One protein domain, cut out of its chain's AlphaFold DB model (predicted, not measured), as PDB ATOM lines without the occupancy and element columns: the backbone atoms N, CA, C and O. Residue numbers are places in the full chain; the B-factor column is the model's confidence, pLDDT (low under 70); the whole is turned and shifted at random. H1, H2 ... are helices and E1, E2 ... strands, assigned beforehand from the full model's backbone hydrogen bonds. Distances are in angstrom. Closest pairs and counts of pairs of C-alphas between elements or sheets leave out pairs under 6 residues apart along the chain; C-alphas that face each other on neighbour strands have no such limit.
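This is residues 71 to 217 of the 227 residues of an uncharacterized protein of Pseudomonas otitidis (UniProt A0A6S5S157). A twisted sheet of six strands has one long helix, H2, crossing one of its faces over E2, E3 and E4, and a small separate hairpin of two strands, E5 and E6, sits off the sheet between E4 and E7 along the chain. The sheet runs E1, E2, E3, E4, E8, E7, antiparallel throughout, and the free-standing residues 190 to 195 stick out where H2 begins. The printed part has 147 residues, with eight named strands and two named helices in the order E1, E2, H1, E3, E4, E5, E6, E7, E8, H2; the class is mixed, helices and strands. It is compact, with a radius of gyration of the C-alphas of 15.5 A, and rounded, with spans of 44 by 39 by 35 A.

Begin in the sheet with E3, residues 120 to 131, and its antiparallel neighbour E4, residues 144 to 150: N 124 and O 147 are 3.0 A apart, within hydrogen-bond range, and the two strands form a hairpin. On the other side of E3 look for E2, residues 94 to 103, where N 98 and O 127 are 2.8 A apart. E2 forms a hairpin with the edge strand E1, residues 72 to 78; there N 74 and O 99 are 3.0 A apart. Go back to E4 and find E8, residues 177 to 183, beside it, with N 182 and O 148 at 2.8 A. E8 in turn forms a hairpin with the other edge strand, E7, residues 167 to 174, where N 172 and O 179 are 2.8 A apart. From edge to edge the strands' lines turn by 96 degrees; E2 itself bends by 96 degrees at residue 100. Now look for H2, residues 194 to 214, which is on the sheet at a height of 6.3 A, in two layers, a helix on one face of a sheet. It runs across the strands, at 66 degrees to E3 on the local plane, over E3 and E4 and only just over E2, where 3 of its C-alphas fall. Its closest C-alphas to E4 are those of Cys 205 and Cys 144, 5.0 A apart. H1, residues 114 to 117, only grazes the sheet. E5, residues 156 to 159, and E6, residues 162 to 165, form a hairpin, with N 157 and O 164 at 2.9 A. E6 runs on into E7 at 79 degrees across one residue, and these two meet only through their link. In H2, 14 of 17 O i to N i+4 pairs are within hydrogen-bond range; H1 is too short for such a pair.

Find C-alpha 72 at (-33.704, -151.839, 1.894), where E1 begins; it is 18.0 A long, and E2 is 19.5 A. From C-alpha 120 at (-21.959, -157.820, 9.499), E3, the longest strand by residues, runs 28.8 A to C-alpha 131. E4 measures 19.7 A, E7 20.6 A and E8 19.8 A, while E5 is 9.9 A, E6 10.0 A and H1 4.9 A. H2 runs 31.1 A and ends at C-alpha 214, (-41.594, -145.972, 10.411).

The C-alphas farthest apart are those of Asn 115 and Ala 135, at 44.1 A, while those of Val 71 and Asn 217, the first and last printed, are 5.5 A apart. The printed part has no cut. The long links are E1 to E2, with 15 residues, and E3 to E4, with 12. The mean pLDDT of the printed part is 75.7; look for values under 70 at residues 76 to 96, 105 to 107, 129 to 142 and 187 to 196.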
ATOM      1  N   VAL A  71     -32.025-148.605   5.000       90.94
ATOM      2  CA  VAL A  71     -33.056-149.646   4.948       90.94
ATOM      3  C   VAL A  71     -33.371-150.002   3.500       90.94
ATOM      4  O   VAL A  71     -33.849-149.158   2.750       90.94
ATOM      5  N   GLY A  72     -33.151-151.255   3.112       89.25
ATOM      6  CA  GLY A  72     -33.704-151.839   1.894       89.25
ATOM      7  C   GLY A  72     -34.945-152.664   2.193       89.25
ATOM      8  O   GLY A  72     -35.038-153.265   3.262       89.25
ATOM      9  N   LYS A  73     -35.889-152.729   1.250       86.62
ATOM     10  CA  LYS A  73     -37.083-153.580   1.364       86.62
ATOM     11  C   LYS A  73     -37.245-154.473   0.142       86.62
ATOM     12  O   LYS A  73     -37.183-153.975  -0.980       86.62
ATOM     13  N   VAL A  74     -37.478-155.767   0.357       81.25
ATOM     14  CA  VAL A  74     -37.653-156.780  -0.703       81.25
ATOM     15  C   VAL A  74     -38.699-157.826  -0.291       81.25
ATOM     16  O   VAL A  74     -38.849-158.102   0.897       81.25
ATOM     17  N   ILE A  75     -39.415-158.405  -1.263       75.81
ATOM     18  CA  ILE A  75     -40.232-159.616  -1.071       75.81
ATOM     19  C   ILE A  75     -39.549-160.773  -1.793       75.81
ATOM     20  O   ILE A  75     -39.159-160.634  -2.954       75.81
ATOM     21  N   THR A  76     -39.434-161.910  -1.113       69.94
ATOM     22  CA  THR A  76     -38.993-163.187  -1.684       69.94
ATOM     23  C   THR A  76     -40.135-164.196  -1.635       69.94
ATOM     24  O   THR A  76     -40.988-164.124  -0.756       69.94
ATOM     25  N   TYR A  77     -40.172-165.109  -2.604       63.50
ATOM     26  CA  TYR A  77     -41.183-166.176  -2.693       63.50
ATOM     27  C   TYR A  77     -40.619-167.537  -2.267       63.50
ATOM     28  O   TYR A  77     -41.360-168.467  -1.976       63.50
ATOM     29  N   ASP A  78     -39.296-167.649  -2.238       65.88
ATOM     30  CA  ASP A  78     -38.557-168.797  -1.744       65.88
ATOM     31  C   ASP A  78     -37.576-168.272  -0.691       65.88
ATOM     32  O   ASP A  78     -36.659-167.519  -1.025       65.88
ATOM     33  N   GLY A  79     -37.793-168.612   0.581       60.66
ATOM     34  CA  GLY A  79     -36.921-168.172   1.672       60.66
ATOM     35  C   GLY A  79     -35.576-168.898   1.728       60.66
ATOM     36  O   GLY A  79     -34.652-168.402   2.366       60.66
ATOM     37  N   ASN A  80     -35.440-170.040   1.048       59.62
ATOM     38  CA  ASN A  80     -34.188-170.789   0.981       59.62
ATOM     39  C   ASN A  80     -33.304-170.268  -0.153       59.62
ATOM     40  O   ASN A  80     -32.119-169.996   0.050       59.62
ATOM     41  N   ASN A  81     -33.880-170.106  -1.346       57.41
ATOM     42  CA  ASN A  81     -33.140-169.676  -2.533       57.41
ATOM     43  C   ASN A  81     -33.172-168.164  -2.747       57.41
ATOM     44  O   ASN A  81     -32.404-167.654  -3.561       57.41
ATOM     45  N   ASN A  82     -34.020-167.442  -2.011       59.50
ATOM     46  CA  ASN A  82     -34.120-165.989  -2.072       59.50
ATOM     47  C   ASN A  82     -34.402-165.483  -3.507       59.50
ATOM     48  O   ASN A  82     -33.874-164.473  -3.965       59.50
ATOM     49  N   THR A  83     -35.251-166.192  -4.255       57.97
ATOM     50  CA  THR A  83     -35.595-165.858  -5.649       57.97
ATOM     51  C   THR A  83     -37.069-165.473  -5.811       57.97
ATOM     52  O   THR A  83     -37.923-166.008  -5.097       57.97
ATOM     53  N   PRO A  84     -37.413-164.585  -6.769       56.31
ATOM     54  CA  PRO A  84     -38.773-164.485  -7.291       56.31
ATOM     55  C   PRO A  84     -39.173-165.841  -7.883       56.31
ATOM     56  O   PRO A  84     -38.474-166.366  -8.750       56.31
ATOM     57  N   TYR A  85     -40.239-166.448  -7.367       51.84
ATOM     58  CA  TYR A  85     -40.691-167.759  -7.824       51.84
ATOM     59  C   TYR A  85     -41.619-167.580  -9.028       51.84
ATOM     60  O   TYR A  85     -42.552-166.780  -8.984       51.84
ATOM     61  N   ASN A  86     -41.346-168.308 -10.111       45.16
ATOM     62  CA  ASN A  86     -41.970-168.071 -11.416       45.16
ATOM     63  C   ASN A  86     -43.034-169.122 -11.799       45.16
ATOM     64  O   ASN A  86     -43.446-169.146 -12.959       45.16
ATOM     65  N   GLN A  87     -43.442-170.020 -10.890       46.62
ATOM     66  CA  GLN A  87     -44.387-171.121 -11.171       46.62
ATOM     67  C   GLN A  87     -45.333-171.391  -9.978       46.62
ATOM     68  O   GLN A  87     -45.252-170.702  -8.968       46.62
ATOM     69  N   GLU A  88     -46.275-172.333 -10.092       41.41
ATOM     70  CA  GLU A  88     -47.105-172.795  -8.963       41.41
ATOM     71  C   GLU A  88     -46.310-173.802  -8.105       41.41
ATOM     72  O   GLU A  88     -45.768-174.762  -8.659       41.41
ATOM     73  N   PRO A  89     -46.194-173.610  -6.778       50.59
ATOM     74  CA  PRO A  89     -45.309-174.431  -5.955       50.59
ATOM     75  C   PRO A  89     -45.919-175.793  -5.612       50.59
ATOM     76  O   PRO A  89     -47.012-175.885  -5.061       50.59
ATOM     77  N   MET A  90     -45.160-176.860  -5.884       46.72
ATOM     78  CA  MET A  90     -45.429-178.223  -5.398       46.72
ATOM     79  C   MET A  90     -44.738-178.532  -4.049       46.72
ATOM     80  O   MET A  90     -44.905-179.629  -3.522       46.72
ATOM     81  N   ASP A  91     -43.941-177.603  -3.501       52.47
ATOM     82  CA  ASP A  91     -43.033-177.839  -2.365       52.47
ATOM     83  C   ASP A  91     -43.362-176.970  -1.131       52.47
ATOM     84  O   ASP A  91     -43.787-175.820  -1.241       52.47
ATOM     85  N   THR A  92     -43.166-177.529   0.070       52.09
ATOM     86  CA  THR A  92     -43.402-176.902   1.386       52.09
ATOM     87  C   THR A  92     -42.400-175.798   1.723       52.09
ATOM     88  O   THR A  92     -42.606-175.069   2.690       52.09
ATOM     89  N   THR A  93     -41.325-175.663   0.945       52.88
ATOM     90  CA  THR A  93     -40.246-174.686   1.165       52.88
ATOM     91  C   THR A  93     -40.517-173.309   0.554       52.88
ATOM     92  O   THR A  93     -39.815-172.347   0.865       52.88
ATOM     93  N   THR A  94     -41.539-173.188  -0.299       59.62
ATOM     94  CA  THR A  94     -41.921-171.919  -0.930       59.62
ATOM     95  C   THR A  94     -42.843-171.143   0.009       59.62
ATOM     96  O   THR A  94     -43.873-171.660   0.457       59.62
ATOM     97  N   PHE A  95     -42.497-169.889   0.300       66.06
ATOM     98  CA  PHE A  95     -43.311-168.973   1.092       66.06
ATOM     99  C   PHE A  95     -42.972-167.518   0.774       66.06
ATOM    100  O   PHE A  95     -41.828-167.165   0.496       66.06
ATOM    101  N   ASN A  96     -43.973-166.648   0.863       68.19
ATOM    102  CA  ASN A  96     -43.751-165.217   0.717       68.19
ATOM    103  C   ASN A  96     -43.128-164.665   1.993       68.19
ATOM    104  O   ASN A  96     -43.734-164.772   3.060       68.19
ATOM    105  N   MET A  97     -41.972-164.025   1.882       75.94
ATOM    106  CA  MET A  97     -41.334-163.302   2.972       75.94
ATOM    107  C   MET A  97     -41.131-161.842   2.589       75.94
ATOM    108  O   MET A  97     -40.735-161.539   1.466       75.94
ATOM    109  N   VAL A  98     -41.370-160.929   3.525       78.38
ATOM    110  CA  VAL A  98     -40.957-159.527   3.413       78.38
ATOM    111  C   VAL A  98     -39.709-159.337   4.254       78.38
ATOM    112  O   VAL A  98     -39.713-159.664   5.441       78.38
ATOM    113  N   LEU A  99     -38.675-158.760   3.656       83.19
ATOM    114  CA  LEU A  99     -37.448-158.358   4.330       83.19
ATOM    115  C   LEU A  99     -37.354-156.832   4.371       83.19
ATOM    116  O   LEU A  99     -37.599-156.160   3.366       83.19
ATOM    117  N   ALA A 100     -36.968-156.293   5.526       87.19
ATOM    118  CA  ALA A 100     -36.652-154.883   5.718       87.19
ATOM    119  C   ALA A 100     -35.334-154.740   6.494       87.19
ATOM    120  O   ALA A 100     -35.225-155.191   7.634       87.19
ATOM    121  N   GLY A 101     -34.334-154.099   5.893       90.19
ATOM    122  CA  GLY A 101     -33.022-153.883   6.500       90.19
ATOM    123  C   GLY A 101     -31.884-154.046   5.501       90.19
ATOM    124  O   GLY A 101     -31.960-153.519   4.392       90.19
ATOM    125  N   TYR A 102     -30.819-154.725   5.920       91.50
ATOM    126  CA  TYR A 102     -29.634-154.998   5.119       91.50
ATOM    127  C   TYR A 102     -29.392-156.495   4.938       91.50
ATOM    128  O   TYR A 102     -29.363-157.266   5.904       91.50
ATOM    129  N   PHE A 103     -29.133-156.875   3.691       83.00
ATOM    130  CA  PHE A 103     -28.760-158.225   3.304       83.00
ATOM    131  C   PHE A 103     -27.763-158.173   2.146       83.00
ATOM    132  O   PHE A 103     -28.050-157.573   1.107       83.00
ATOM    133  N   ASN A 104     -26.583-158.776   2.316       75.25
ATOM    134  CA  ASN A 104     -25.519-158.750   1.303       75.25
ATOM    135  C   ASN A 104     -25.517-159.952   0.350       75.25
ATOM    136  O   ASN A 104     -24.657-160.037  -0.528       75.25
ATOM    137  N   LEU A 105     -26.473-160.866   0.514       69.50
ATOM    138  CA  LEU A 105     -26.734-161.963  -0.409       69.50
ATOM    139  C   LEU A 105     -27.972-161.634  -1.256       69.50
ATOM    140  O   LEU A 105     -28.837-160.890  -0.796       69.50
ATOM    141  N   PRO A 106     -28.068-162.143  -2.495       64.50
ATOM    142  CA  PRO A 106     -29.256-161.961  -3.317       64.50
ATOM    143  C   PRO A 106     -30.554-162.433  -2.619       64.50
ATOM    144  O   PRO A 106     -30.525-163.503  -2.012       64.50
ATOM    145  N   PRO A 107     -31.663-161.665  -2.719       66.31
ATOM    146  CA  PRO A 107     -31.718-160.326  -3.281       66.31
ATOM    147  C   PRO A 107     -31.075-159.351  -2.292       66.31
ATOM    148  O   PRO A 107     -31.500-159.223  -1.142       66.31
ATOM    149  N   THR A 108     -30.048-158.639  -2.747       73.25
ATOM    150  CA  THR A 108     -29.351-157.696  -1.879       73.25
ATOM    151  C   THR A 108     -30.290-156.548  -1.539       73.25
ATOM    152  O   THR A 108     -30.944-155.999  -2.430       73.25
ATOM    153  N   SER A 109     -30.342-156.162  -0.272       83.88
ATOM    154  CA  SER A 109     -31.176-155.059   0.198       83.88
ATOM    155  C   SER A 109     -30.372-154.160   1.124       83.88
ATOM    156  O   SER A 109     -29.528-154.631   1.884       83.88
ATOM    157  N   GLY A 110     -30.629-152.856   1.031       90.19
ATOM    158  CA  GLY A 110     -30.076-151.852   1.928       90.19
ATOM    159  C   GLY A 110     -28.560-151.711   1.844       90.19
ATOM    160  O   GLY A 110     -27.904-152.202   0.925       90.19
ATOM    161  N   SER A 111     -27.994-151.011   2.817       94.56
ATOM    162  CA  SER A 111     -26.547-150.919   3.005       94.56
ATOM    163  C   SER A 111     -26.209-150.621   4.459       94.56
ATOM    164  O   SER A 111     -27.007-150.037   5.190       94.56
ATOM    165  N   LEU A 112     -25.010-151.006   4.883       94.75
ATOM    166  CA  LEU A 112     -24.452-150.619   6.173       94.75
ATOM    167  C   LEU A 112     -23.320-149.616   5.969       94.75
ATOM    168  O   LEU A 112     -22.580-149.682   4.986       94.75
ATOM    169  N   SER A 113     -23.140-148.716   6.934       95.25
ATOM    170  CA  SER A 113     -21.918-147.916   7.031       95.25
ATOM    171  C   SER A 113     -20.680-148.825   7.109       95.25
ATOM    172  O   SER A 113     -20.781-149.899   7.713       95.25
ATOM    173  N   PRO A 114     -19.506-148.389   6.613       92.88
ATOM    174  CA  PRO A 114     -18.307-149.228   6.513       92.88
ATOM    175  C   PRO A 114     -17.925-149.974   7.798       92.88
ATOM    176  O   PRO A 114     -17.587-151.151   7.738       92.88
ATOM    177  N   ASN A 115     -18.047-149.323   8.960       89.88
ATOM    178  CA  ASN A 115     -17.712-149.923  10.255       89.88
ATOM    179  C   ASN A 115     -18.559-151.162  10.577       89.88
ATOM    180  O   ASN A 115     -18.038-152.142  11.092       89.88
ATOM    181  N   LEU A 116     -19.855-151.123  10.251       92.62
ATOM    182  CA  LEU A 116     -20.771-152.249  10.448       92.62
ATOM    183  C   LEU A 116     -20.627-153.285   9.324       92.62
ATOM    184  O   LEU A 116     -20.628-154.484   9.583       92.62
ATOM    185  N   ALA A 117     -20.453-152.839   8.076       90.56
ATOM    186  CA  ALA A 117     -20.294-153.728   6.922       90.56
ATOM    187  C   ALA A 117     -19.034-154.613   7.007       90.56
ATOM    188  O   ALA A 117     -19.007-155.694   6.424       90.56
ATOM    189  N   ALA A 118     -18.004-154.169   7.738       89.88
ATOM    190  CA  ALA A 118     -16.780-154.934   7.966       89.88
ATOM    191  C   ALA A 118     -17.001-156.206   8.802       89.88
ATOM    192  O   ALA A 118     -16.227-157.154   8.680       89.88
ATOM    193  N   THR A 119     -18.037-156.230   9.641       89.81
ATOM    194  CA  THR A 119     -18.306-157.334  10.573       89.81
ATOM    195  C   THR A 119     -19.640-158.017  10.322       89.81
ATOM    196  O   THR A 119     -19.836-159.135  10.779       89.81
ATOM    197  N   THR A 120     -20.566-157.376   9.608       90.50
ATOM    198  CA  THR A 120     -21.959-157.820   9.499       90.50
ATOM    199  C   THR A 120     -22.350-158.093   8.054       90.50
ATOM    200  O   THR A 120     -22.222-157.235   7.177       90.50
ATOM    201  N   THR A 121     -22.886-159.286   7.803       86.06
ATOM    202  CA  THR A 121     -23.368-159.703   6.475       86.06
ATOM    203  C   THR A 121     -24.887-159.630   6.347       86.06
ATOM    204  O   THR A 121     -25.407-159.492   5.241       86.06
ATOM    205  N   GLN A 122     -25.596-159.658   7.476       89.44
ATOM    206  CA  GLN A 122     -27.049-159.568   7.542       89.44
ATOM    207  C   GLN A 122     -27.471-158.777   8.781       89.44
ATOM    208  O   GLN A 122     -26.947-159.006   9.868       89.44
ATOM    209  N   LEU A 123     -28.409-157.849   8.594       91.69
ATOM    210  CA  LEU A 123     -29.137-157.139   9.646       91.69
ATOM    211  C   LEU A 123     -30.517-156.786   9.084       91.69
ATOM    212  O   LEU A 123     -30.711-155.699   8.536       91.69
ATOM    213  N   ALA A 124     -31.459-157.722   9.149       89.75
ATOM    214  CA  ALA A 124     -32.760-157.562   8.506       89.75
ATOM    215  C   ALA A 124     -33.885-158.132   9.360       89.75
ATOM    216  O   ALA A 124     -33.756-159.209   9.938       89.75
ATOM    217  N   PHE A 125     -35.011-157.429   9.387       88.19
ATOM    218  CA  PHE A 125     -36.258-157.988   9.874       88.19
ATOM    219  C   PHE A 125     -36.914-158.785   8.753       88.19
ATOM    220  O   PHE A 125     -37.056-158.267   7.644       88.19
ATOM    221  N   GLY A 126     -37.335-160.011   9.043       83.94
ATOM    222  CA  GLY A 126     -38.111-160.827   8.118       83.94
ATOM    223  C   GLY A 126     -39.485-161.135   8.679       83.94
ATOM    224  O   GLY A 126     -39.633-161.325   9.885       83.94
ATOM    225  N   ARG A 127     -40.478-161.176   7.794       82.81
ATOM    226  CA  ARG A 127     -41.837-161.619   8.096       82.81
ATOM    227  C   ARG A 127     -42.331-162.587   7.033       82.81
ATOM    228  O   ARG A 127     -42.358-162.221   5.859       82.81
ATOM    229  N   VAL A 128     -42.802-163.756   7.446       76.88
ATOM    230  CA  VAL A 128     -43.558-164.675   6.586       76.88
ATOM    231  C   VAL A 128     -44.974-164.125   6.389       76.88
ATOM    232  O   VAL A 128     -45.619-163.663   7.328       76.88
ATOM    233  N   VAL A 129     -45.427-164.097   5.137       67.12
ATOM    234  CA  VAL A 129     -46.706-163.511   4.707       67.12
ATOM    235  C   VAL A 129     -47.681-164.575   4.217       67.12
ATOM    236  O   VAL A 129     -48.887-164.405   4.365       67.12
ATOM    237  N   LYS A 130     -47.176-165.641   3.591       63.19
ATOM    238  CA  LYS A 130     -47.992-166.752   3.094       63.19
ATOM    239  C   LYS A 130     -47.143-168.006   2.940       63.19
ATOM    240  O   LYS A 130     -46.130-167.953   2.245       63.19
ATOM    241  N   LEU A 131     -47.596-169.117   3.513       61.62
ATOM    242  CA  LEU A 131     -47.102-170.461   3.213       61.62
ATOM    243  C   LEU A 131     -47.915-171.031   2.043       61.62
ATOM    244  O   LEU A 131     -49.130-170.854   2.000       61.62
ATOM    245  N   PHE A 132     -47.268-171.677   1.070       56.94
ATOM    246  CA  PHE A 132     -47.973-172.136  -0.134       56.94
ATOM    247  C   PHE A 132     -48.501-173.582  -0.070       56.94
ATOM    248  O   PHE A 132     -49.291-173.947  -0.935       56.94
ATOM    249  N   ASN A 133     -48.100-174.397   0.915       52.06
ATOM    250  CA  ASN A 133     -48.372-175.845   0.905       52.06
ATOM    251  C   ASN A 133     -49.319-176.364   2.019       52.06
ATOM    252  O   ASN A 133     -50.151-177.221   1.726       52.06
ATOM    253  N   PRO A 134     -49.290-175.880   3.278       54.19
ATOM    254  CA  PRO A 134     -50.366-176.163   4.230       54.19
ATOM    255  C   PRO A 134     -51.510-175.146   4.111       54.19
ATOM    256  O   PRO A 134     -51.291-173.989   3.754       54.19
ATOM    257  N   ALA A 135     -52.735-175.568   4.456       49.94
ATOM    258  CA  ALA A 135     -53.814-174.621   4.721       49.94
ATOM    259  C   ALA A 135     -53.349-173.645   5.819       49.94
ATOM    260  O   ALA A 135     -52.781-174.123   6.806       49.94
ATOM    261  N   PRO A 136     -53.561-172.329   5.647       46.12
ATOM    262  CA  PRO A 136     -53.087-171.328   6.587       46.12
ATOM    263  C   PRO A 136     -53.531-171.665   8.020       46.12
ATOM    264  O   PRO A 136     -54.725-171.854   8.272       46.12
ATOM    265  N   ILE A 137     -52.566-171.804   8.934       52.00
ATOM    266  CA  ILE A 137     -52.806-171.893  10.376       52.00
ATOM    267  C   ILE A 137     -52.623-170.469  10.915       52.00
ATOM    268  O   ILE A 137     -51.479-170.021  11.012       52.00
ATOM    269  N   PRO A 138     -53.694-169.749  11.296       50.00
ATOM    270  CA  PRO A 138     -53.622-168.332  11.667       50.00
ATOM    271  C   PRO A 138     -52.555-167.998  12.722       50.00
ATOM    272  O   PRO A 138     -51.985-166.907  12.707       50.00
ATOM    273  N   GLU A 139     -52.268-168.941  13.621       48.31
ATOM    274  CA  GLU A 139     -51.263-168.821  14.677       48.31
ATOM    275  C   GLU A 139     -49.825-169.131  14.218       48.31
ATOM    276  O   GLU A 139     -48.883-168.674  14.861       48.31
ATOM    277  N   ALA A 140     -49.633-169.879  13.124       46.16
ATOM    278  CA  ALA A 140     -48.319-170.266  12.589       46.16
ATOM    279  C   ALA A 140     -47.946-169.558  11.269       46.16
ATOM    280  O   ALA A 140     -46.786-169.593  10.861       46.16
ATOM    281  N   ASP A 141     -48.894-168.885  10.614       52.56
ATOM    282  CA  ASP A 141     -48.674-168.193   9.334       52.56
ATOM    283  C   ASP A 141     -47.969-166.837   9.470       52.56
ATOM    284  O   ASP A 141     -47.648-166.189   8.470       52.56
ATOM    285  N   LEU A 142     -47.739-166.383  10.703       62.47
ATOM    286  CA  LEU A 142     -47.073-165.125  11.015       62.47
ATOM    287  C   LEU A 142     -45.827-165.398  11.852       62.47
ATOM    288  O   LEU A 142     -45.872-165.389  13.078       62.47
ATOM    289  N   LEU A 143     -44.712-165.609  11.160       74.19
ATOM    290  CA  LEU A 143     -43.381-165.654  11.761       74.19
ATOM    291  C   LEU A 143     -42.670-164.341  11.461       74.19
ATOM    292  O   LEU A 143     -42.630-163.919  10.299       74.19
ATOM    293  N   CYS A 144     -42.131-163.693  12.489       80.81
ATOM    294  CA  CYS A 144     -41.407-162.439  12.363       80.81
ATOM    295  C   CYS A 144     -40.191-162.436  13.275       80.81
ATOM    296  O   CYS A 144     -40.314-162.569  14.487       80.81
ATOM    297  N   ASN A 145     -39.025-162.148  12.709       86.62
ATOM    298  CA  ASN A 145     -37.797-162.122  13.489       86.62
ATOM    299  C   ASN A 145     -36.809-161.086  12.954       86.62
ATOM    300  O   ASN A 145     -36.987-160.519  11.871       86.62
ATOM    301  N   LEU A 146     -35.766-160.833  13.736       88.69
ATOM    302  CA  LEU A 146     -34.599-160.067  13.332       88.69
ATOM    303  C   LEU A 146     -33.427-161.019  13.150       88.69
ATOM    304  O   LEU A 146     -33.007-161.675  14.096       88.69
ATOM    305  N   PHE A 147     -32.885-161.031  11.943       87.31
ATOM    306  CA  PHE A 147     -31.731-161.826  11.567       87.31
ATOM    307  C   PHE A 147     -30.480-160.957  11.612       87.31
ATOM    308  O   PHE A 147     -30.423-159.918  10.939       87.31
ATOM    309  N   VAL A 148     -29.478-161.389  12.375       90.19
ATOM    310  CA  VAL A 148     -28.161-160.747  12.417       90.19
ATOM    311  C   VAL A 148     -27.079-161.791  12.201       90.19
ATOM    312  O   VAL A 148     -26.993-162.748  12.962       90.19
ATOM    313  N   THR A 149     -26.219-161.575  11.211       90.44
ATOM    314  CA  THR A 149     -25.017-162.396  11.012       90.44
ATOM    315  C   THR A 149     -23.791-161.513  11.160       90.44
ATOM    316  O   THR A 149     -23.622-160.549  10.405       90.44
ATOM    317  N   SER A 150     -22.944-161.829  12.140       90.44
ATOM    318  CA  SER A 150     -21.810-160.999  12.553       90.44
ATOM    319  C   SER A 150     -20.560-161.836  12.816       90.44
ATOM    320  O   SER A 150     -20.647-162.917  13.388       90.44
ATOM    321  N   SER A 151     -19.381-161.340  12.445       90.56
ATOM    322  CA  SER A 151     -18.093-161.931  12.837       90.56
ATOM    323  C   SER A 151     -17.689-161.594  14.275       90.56
ATOM    324  O   SER A 151     -16.695-162.114  14.781       90.56
ATOM    325  N   LEU A 152     -18.424-160.690  14.923       89.19
ATOM    326  CA  LEU A 152     -18.281-160.369  16.339       89.19
ATOM    327  C   LEU A 152     -19.317-161.118  17.153       89.19
ATOM    328  O   LEU A 152     -20.453-161.281  16.702       89.19
ATOM    329  N   ASP A 153     -18.926-161.502  18.365       86.81
ATOM    330  CA  ASP A 153     -19.890-161.981  19.342       86.81
ATOM    331  C   ASP A 153     -20.731-160.801  19.834       86.81
ATOM    332  O   ASP A 153     -20.174-159.780  20.243       86.81
ATOM    333  N   VAL A 154     -22.053-160.910  19.705       88.00
ATOM    334  CA  VAL A 154     -23.003-159.849  20.056       88.00
ATOM    335  C   VAL A 154     -24.117-160.393  20.944       88.00
ATOM    336  O   VAL A 154     -24.671-161.459  20.684       88.00
ATOM    337  N   GLN A 155     -24.475-159.638  21.977       86.44
ATOM    338  CA  GLN A 155     -25.612-159.903  22.865       86.44
ATOM    339  C   GLN A 155     -26.893-159.202  22.406       86.44
ATOM    340  O   GLN A 155     -27.994-159.560  22.833       86.44
ATOM    341  N   GLY A 156     -26.776-158.191  21.545       88.31
ATOM    342  CA  GLY A 156     -27.934-157.469  21.044       88.31
ATOM    343  C   GLY A 156     -27.610-156.390  20.027       88.31
ATOM    344  O   GLY A 156     -26.457-156.141  19.666       88.31
ATOM    345  N   VAL A 157     -28.659-155.714  19.574       90.19
ATOM    346  CA  VAL A 157     -28.559-154.589  18.647       90.19
ATOM    347  C   VAL A 157     -29.473-153.456  19.082       90.19
ATOM    348  O   VAL A 157     -30.640-153.655  19.406       90.19
ATOM    349  N   SER A 158     -28.936-152.242  19.093       89.44
ATOM    350  CA  SER A 158     -29.708-151.015  19.257       89.44
ATOM    351  C   SER A 158     -30.027-150.440  17.883       89.44
ATOM    352  O   SER A 158     -29.109-150.148  17.114       89.44
ATOM    353  N   LEU A 159     -31.312-150.275  17.579       88.06
ATOM    354  CA  LEU A 159     -31.818-149.648  16.358       88.06
ATOM    355  C   LEU A 159     -32.623-148.414  16.750       88.06
ATOM    356  O   LEU A 159     -33.632-148.533  17.450       88.06
ATOM    357  N   ASP A 160     -32.153-147.233  16.351       85.19
ATOM    358  CA  ASP A 160     -32.749-145.947  16.742       85.19
ATOM    359  C   ASP A 160     -33.030-145.854  18.262       85.19
ATOM    360  O   ASP A 160     -34.131-145.568  18.739       85.19
ATOM    361  N   GLY A 161     -32.026-146.238  19.058       76.75
ATOM    362  CA  GLY A 161     -32.095-146.231  20.523       76.75
ATOM    363  C   GLY A 161     -33.001-147.300  21.150       76.75
ATOM    364  O   GLY A 161     -33.177-147.302  22.371       76.75
ATOM    365  N   THR A 162     -33.580-148.205  20.358       81.56
ATOM    366  CA  THR A 162     -34.361-149.350  20.848       81.56
ATOM    367  C   THR A 162     -33.486-150.598  20.839       81.56
ATOM    368  O   THR A 162     -33.017-151.014  19.783       81.56
ATOM    369  N   TYR A 163     -33.257-151.184  22.016       84.12
ATOM    370  CA  TYR A 163     -32.407-152.360  22.176       84.12
ATOM    371  C   TYR A 163     -33.192-153.653  21.961       84.12
ATOM    372  O   TYR A 163     -34.222-153.871  22.597       84.12
ATOM    373  N   LEU A 164     -32.672-154.521  21.102       86.00
ATOM    374  CA  LEU A 164     -33.193-155.848  20.818       86.00
ATOM    375  C   LEU A 164     -32.150-156.873  21.289       86.00
ATOM    376  O   LEU A 164     -31.039-156.880  20.747       86.00
ATOM    377  N   PRO A 165     -32.461-157.705  22.301       86.19
ATOM    378  CA  PRO A 165     -31.580-158.795  22.689       86.19
ATOM    379  C   PRO A 165     -31.504-159.816  21.553       86.19
ATOM    380  O   PRO A 165     -32.469-160.012  20.815       86.19
ATOM    381  N   LEU A 166     -30.349-160.454  21.420       85.56
ATOM    382  CA  LEU A 166     -30.076-161.437  20.386       85.56
ATOM    383  C   LEU A 166     -29.612-162.744  21.024       85.56
ATOM    384  O   LEU A 166     -28.764-162.767  21.912       85.56
ATOM    385  N   SER A 167     -30.168-163.843  20.535       83.88
ATOM    386  CA  SER A 167     -29.775-165.203  20.879       83.88
ATOM    387  C   SER A 167     -28.962-165.789  19.740       83.88
ATOM    388  O   SER A 167     -29.380-165.750  18.583       83.88
ATOM    389  N   LYS A 168     -27.802-166.358  20.064       83.06
ATOM    390  CA  LYS A 168     -26.969-167.073  19.099       83.06
ATOM    391  C   LYS A 168     -27.631-168.396  18.731       83.06
ATOM    392  O   LYS A 168     -27.860-169.227  19.606       83.06
ATOM    393  N   VAL A 169     -27.907-168.597  17.449       82.88
ATOM    394  CA  VAL A 169     -28.578-169.805  16.937       82.88
ATOM    395  C   VAL A 169     -27.664-170.678  16.088       82.88
ATOM    396  O   VAL A 169     -27.954-171.852  15.871       82.88
ATOM    397  N   GLY A 170     -26.542-170.130  15.622       82.88
ATOM    398  CA  GLY A 170     -25.638-170.858  14.749       82.88
ATOM    399  C   GLY A 170     -24.329-170.135  14.487       82.88
ATOM    400  O   GLY A 170     -24.038-169.064  15.029       82.88
ATOM    401  N   SER A 171     -23.510-170.772  13.663       83.69
ATOM    402  CA  SER A 171     -22.285-170.182  13.148       83.69
ATOM    403  C   SER A 171     -21.875-170.848  11.846       83.69
ATOM    404  O   SER A 171     -22.053-172.057  11.684       83.69
ATOM    405  N   SER A 172     -21.228-170.089  10.976       81.25
ATOM    406  CA  SER A 172     -20.627-170.573   9.739       81.25
ATOM    407  C   SER A 172     -19.227-169.982   9.557       81.25
ATOM    408  O   SER A 172     -18.897-168.942  10.120       81.25
ATOM    409  N   VAL A 173     -18.366-170.652   8.787       83.19
ATOM    410  CA  VAL A 173     -17.026-170.139   8.456       83.19
ATOM    411  C   VAL A 173     -16.993-169.787   6.976       83.19
ATOM    412  O   VAL A 173     -17.225-170.646   6.126       83.19
ATOM    413  N   LYS A 174     -16.673-168.532   6.658       77.81
ATOM    414  CA  LYS A 174     -16.569-168.024   5.286       77.81
ATOM    415  C   LYS A 174     -15.227-167.327   5.107       77.81
ATOM    416  O   LYS A 174     -14.908-166.396   5.838       77.81
ATOM    417  N   ASN A 175     -14.437-167.782   4.132       82.38
ATOM    418  CA  ASN A 175     -13.101-167.248   3.829       82.38
ATOM    419  C   ASN A 175     -12.159-167.177   5.052       82.38
ATOM    420  O   ASN A 175     -11.386-166.236   5.188       82.38
ATOM    421  N   GLY A 176     -12.233-168.161   5.956       85.69
ATOM    422  CA  GLY A 176     -11.407-168.210   7.170       85.69
ATOM    423  C   GLY A 176     -11.906-167.342   8.332       85.69
ATOM    424  O   GLY A 176     -11.330-167.402   9.414       85.69
ATOM    425  N   THR A 177     -12.989-166.584   8.148       87.00
ATOM    426  CA  THR A 177     -13.651-165.820   9.212       87.00
ATOM    427  C   THR A 177     -14.882-166.574   9.705       87.00
ATOM    428  O   THR A 177     -15.716-167.002   8.904       87.00
ATOM    429  N   THR A 178     -15.004-166.731  11.022       87.69
ATOM    430  CA  THR A 178     -16.222-167.252  11.651       87.69
ATOM    431  C   THR A 178     -17.262-166.145  11.732       87.69
ATOM    432  O   THR A 178     -16.977-165.064  12.240       87.69
ATOM    433  N   TYR A 179     -18.462-166.439  11.254       86.94
ATOM    434  CA  TYR A 179     -19.654-165.626  11.415       86.94
ATOM    435  C   TYR A 179     -20.626-166.362  12.327       86.94
ATOM    436  O   TYR A 179     -20.784-167.579  12.239       86.94
ATOM    437  N   PHE A 180     -21.262-165.620  13.215       86.69
ATOM    438  CA  PHE A 180     -22.272-166.097  14.137       86.69
ATOM    439  C   PHE A 180     -23.632-165.585  13.685       86.69
ATOM    440  O   PHE A 180     -23.769-164.412  13.333       86.69
ATOM    441  N   ASP A 181     -24.612-166.480  13.707       87.31
ATOM    442  CA  ASP A 181     -25.987-166.192  13.330       87.31
ATOM    443  C   ASP A 181     -26.815-166.006  14.596       87.31
ATOM    444  O   ASP A 181     -26.775-166.837  15.514       87.31
ATOM    445  N   TYR A 182     -27.566-164.912  14.638       85.62
ATOM    446  CA  TYR A 182     -28.376-164.511  15.775       85.62
ATOM    447  C   TYR A 182     -29.811-164.210  15.366       85.62
ATOM    448  O   TYR A 182     -30.059-163.638  14.300       85.62
ATOM    449  N   LEU A 183     -30.733-164.528  16.274       86.25
ATOM    450  CA  LEU A 183     -32.152-164.196  16.193       86.25
ATOM    451  C   LEU A 183     -32.600-163.472  17.459       86.25
ATOM    452  O   LEU A 183     -32.109-163.769  18.547       86.25
ATOM    453  N   ALA A 184     -33.561-162.560  17.343       85.75
ATOM    454  CA  ALA A 184     -34.168-161.940  18.524       85.75
ATOM    455  C   ALA A 184     -35.027-162.938  19.313       85.75
ATOM    456  O   ALA A 184     -35.075-162.882  20.540       85.75
ATOM    457  N   ILE A 185     -35.662-163.877  18.608       83.00
ATOM    458  CA  ILE A 185     -36.413-164.984  19.203       83.00
ATOM    459  C   ILE A 185     -35.814-166.286  18.694       83.00
ATOM    460  O   ILE A 185     -35.839-166.564  17.497       83.00
ATOM    461  N   ALA A 186     -35.228-167.071  19.594       73.88
ATOM    462  CA  ALA A 186     -34.660-168.361  19.236       73.88
ATOM    463  C   ALA A 186     -35.748-169.440  19.219       73.88
ATOM    464  O   ALA A 186     -36.513-169.583  20.173       73.88
ATOM    465  N   LEU A 187     -35.771-170.233  18.149       68.50
ATOM    466  CA  LEU A 187     -36.536-171.470  18.104       68.50
ATOM    467  C   LEU A 187     -35.778-172.544  18.895       68.50
ATOM    468  O   LEU A 187     -34.736-173.018  18.445       68.50
ATOM    469  N   ASP A 188     -36.317-172.959  20.039       65.56
ATOM    470  CA  ASP A 188     -35.877-174.177  20.723       65.56
ATOM    471  C   ASP A 188     -36.979-175.234  20.624       65.56
ATOM    472  O   ASP A 188     -37.900-175.301  21.441       65.56
ATOM    473  N   SER A 189     -36.893-176.063  19.583       54.56
ATOM    474  CA  SER A 189     -37.856-177.137  19.322       54.56
ATOM    475  C   SER A 189     -37.835-178.248  20.377       54.56
ATOM    476  O   SER A 189     -38.731-179.088  20.382       54.56
ATOM    477  N   ASN A 190     -36.816-178.283  21.242       57.00
ATOM    478  CA  ASN A 190     -36.643-179.306  22.272       57.00
ATOM    479  C   ASN A 190     -36.935-178.773  23.683       57.00
ATOM    480  O   ASN A 190     -36.953-179.553  24.638       57.00
ATOM    481  N   ALA A 191     -37.176-177.467  23.836       56.84
ATOM    482  CA  ALA A 191     -37.526-176.878  25.116       56.84
ATOM    483  C   ALA A 191     -38.991-177.161  25.490       56.84
ATOM    484  O   ALA A 191     -39.887-177.067  24.648       56.84
ATOM    485  N   PRO A 192     -39.289-177.373  26.787       54.81
ATOM    486  CA  PRO A 192     -40.666-177.474  27.284       54.81
ATOM    487  C   PRO A 192     -41.510-176.212  27.016       54.81
ATOM    488  O   PRO A 192     -42.731-176.247  27.144       54.81
ATOM    489  N   ASN A 193     -40.873-175.111  26.606       59.34
ATOM    490  CA  ASN A 193     -41.491-173.822  26.320       59.34
ATOM    491  C   ASN A 193     -41.804-173.613  24.826       59.34
ATOM    492  O   ASN A 193     -41.991-172.477  24.407       59.34
ATOM    493  N   TYR A 194     -41.892-174.669  24.010       62.91
ATOM    494  CA  TYR A 194     -42.256-174.558  22.589       62.91
ATOM    495  C   TYR A 194     -43.524-173.708  22.309       62.91
ATOM    496  O   TYR A 194     -43.520-172.940  21.351       62.91
ATOM    497  N   PRO A 195     -44.586-173.720  23.144       67.88
ATOM    498  CA  PRO A 195     -45.709-172.787  22.979       67.88
ATOM    499  C   PRO A 195     -45.346-171.306  23.193       67.88
ATOM    500  O   PRO A 195     -45.943-170.434  22.568       67.88
ATOM    501  N   GLN A 196     -44.367-171.012  24.056       69.44
ATOM    502  CA  GLN A 196     -43.910-169.646  24.335       69.44
ATOM    503  C   GLN A 196     -43.227-169.020  23.116       69.44
ATOM    504  O   GLN A 196     -43.406-167.832  22.873       69.44
ATOM    505  N   TYR A 197     -42.528-169.825  22.309       72.81
ATOM    506  CA  TYR A 197     -41.920-169.371  21.057       72.81
ATOM    507  C   TYR A 197     -42.939-168.677  20.140       72.81
ATOM    508  O   TYR A 197     -42.698-167.560  19.691       72.81
ATOM    509  N   PHE A 198     -44.106-169.290  19.917       72.69
ATOM    510  CA  PHE A 198     -45.140-168.702  19.057       72.69
ATOM    511  C   PHE A 198     -45.731-167.418  19.641       72.69
ATOM    512  O   PHE A 198     -46.037-166.486  18.898       72.69
ATOM    513  N   LEU A 199     -45.875-167.344  20.969       74.06
ATOM    514  CA  LEU A 199     -46.333-166.126  21.641       74.06
ATOM    515  C   LEU A 199     -45.331-164.982  21.463       74.06
ATOM    516  O   LEU A 199     -45.730-163.855  21.159       74.06
ATOM    517  N   ASP A 200     -44.042-165.276  21.620       75.94
ATOM    518  CA  ASP A 200     -42.975-164.295  21.463       75.94
ATOM    519  C   ASP A 200     -42.869-163.840  19.998       75.94
ATOM    520  O   ASP A 200     -42.808-162.635  19.745       75.94
ATOM    521  N   GLU A 201     -42.918-164.763  19.028       78.06
ATOM    522  CA  GLU A 201     -42.893-164.457  17.583       78.06
ATOM    523  C   GLU A 201     -44.060-163.548  17.189       78.06
ATOM    524  O   GLU A 201     -43.874-162.510  16.543       78.06
ATOM    525  N   HIS A 202     -45.268-163.881  17.647       76.44
ATOM    526  CA  HIS A 202     -46.454-163.080  17.369       76.44
ATOM    527  C   HIS A 202     -46.329-161.667  17.955       76.44
ATOM    528  O   HIS A 202     -46.668-160.672  17.307       76.44
ATOM    529  N   ALA A 203     -45.790-161.554  19.168       76.94
ATOM    530  CA  ALA A 203     -45.521-160.262  19.777       76.94
ATOM    531  C   ALA A 203     -44.424-159.487  19.019       76.94
ATOM    532  O   ALA A 203     -44.541-158.268  18.851       76.94
ATOM    533  N   PHE A 204     -43.405-160.163  18.485       82.75
ATOM    534  CA  PHE A 204     -42.342-159.555  17.680       82.75
ATOM    535  C   PHE A 204     -42.819-159.044  16.323       82.75
ATOM    536  O   PHE A 204     -42.297-158.039  15.832       82.75
ATOM    537  N   CYS A 205     -43.852-159.647  15.732       80.12
ATOM    538  CA  CYS A 205     -44.445-159.131  14.497       80.12
ATOM    539  C   CYS A 205     -44.888-157.665  14.612       80.12
ATOM    540  O   CYS A 205     -44.785-156.917  13.637       80.12
ATOM    541  N   THR A 206     -45.285-157.201  15.799       80.75
ATOM    542  CA  THR A 206     -45.597-155.778  16.021       80.75
ATOM    543  C   THR A 206     -44.365-154.872  15.871       80.75
ATOM    544  O   THR A 206     -44.471-153.759  15.351       80.75
ATOM    545  N   THR A 207     -43.175-155.356  16.244       80.62
ATOM    546  CA  THR A 207     -41.890-154.670  16.033       80.62
ATOM    547  C   THR A 207     -41.570-154.568  14.550       80.62
ATOM    548  O   THR A 207     -41.210-153.487  14.084       80.62
ATOM    549  N   PHE A 208     -41.749-155.662  13.800       83.25
ATOM    550  CA  PHE A 208     -41.582-155.657  12.344       83.25
ATOM    551  C   PHE A 208     -42.500-154.614  11.694       83.25
ATOM    552  O   PHE A 208     -42.043-153.802  10.891       83.25
ATOM    553  N   GLU A 209     -43.788-154.604  12.044       80.31
ATOM    554  CA  GLU A 209     -44.760-153.678  11.452       80.31
ATOM    555  C   GLU A 209     -44.441-152.217  11.789       80.31
ATOM    556  O   GLU A 209     -44.511-151.348  10.912       80.31
ATOM    557  N   SER A 210     -44.033-151.947  13.029       79.19
ATOM    558  CA  SER A 210     -43.586-150.624  13.465       79.19
ATOM    559  C   SER A 210     -42.331-150.174  12.714       79.19
ATOM    560  O   SER A 210     -42.316-149.085  12.142       79.19
ATOM    561  N   PHE A 211     -41.307-151.025  12.610       83.25
ATOM    562  CA  PHE A 211     -40.083-150.713  11.868       83.25
ATOM    563  C   PHE A 211     -40.377-150.459  10.384       83.25
ATOM    564  O   PHE A 211     -39.978-149.437   9.826       83.25
ATOM    565  N   ASN A 212     -41.132-151.360   9.750       80.94
ATOM    566  CA  ASN A 212     -41.450-151.288   8.330       80.94
ATOM    567  C   ASN A 212     -42.334-150.077   7.978       80.94
ATOM    568  O   ASN A 212     -42.217-149.538   6.880       80.94
ATOM    569  N   SER A 213     -43.209-149.629   8.882       78.81
ATOM    570  CA  SER A 213     -44.016-148.417   8.673       78.81
ATOM    571  C   SER A 213     -43.255-147.127   8.983       78.81
ATOM    572  O   SER A 213     -43.454-146.130   8.294       78.81
ATOM    573  N   THR A 214     -42.368-147.147   9.981       82.06
ATOM    574  CA  THR A 214     -41.594-145.972  10.411       82.06
ATOM    575  C   THR A 214     -40.502-145.614   9.407       82.06
ATOM    576  O   THR A 214     -40.303-144.440   9.102       82.06
ATOM    577  N   TYR A 215     -39.802-146.617   8.873       85.12
ATOM    578  CA  TYR A 215     -38.653-146.402   8.001       85.12
ATOM    579  C   TYR A 215     -39.000-146.744   6.548       85.12
ATOM    580  O   TYR A 215     -39.159-147.925   6.215       85.12
ATOM    581  N   PRO A 216     -39.141-145.748   5.650       85.62
ATOM    582  CA  PRO A 216     -39.321-146.014   4.227       85.62
ATOM    583  C   PRO A 216     -38.072-146.664   3.612       85.62
ATOM    584  O   PRO A 216     -36.990-146.674   4.198       85.62
ATOM    585  N   ASN A 217     -38.221-147.228   2.412       86.56
ATOM    586  CA  ASN A 217     -37.081-147.746   1.658       86.56
ATOM    587  C   ASN A 217     -36.081-146.602   1.378       86.56
ATOM    588  O   ASN A 217     -36.484-145.525   0.944       86.56
TER     589      ASN A 217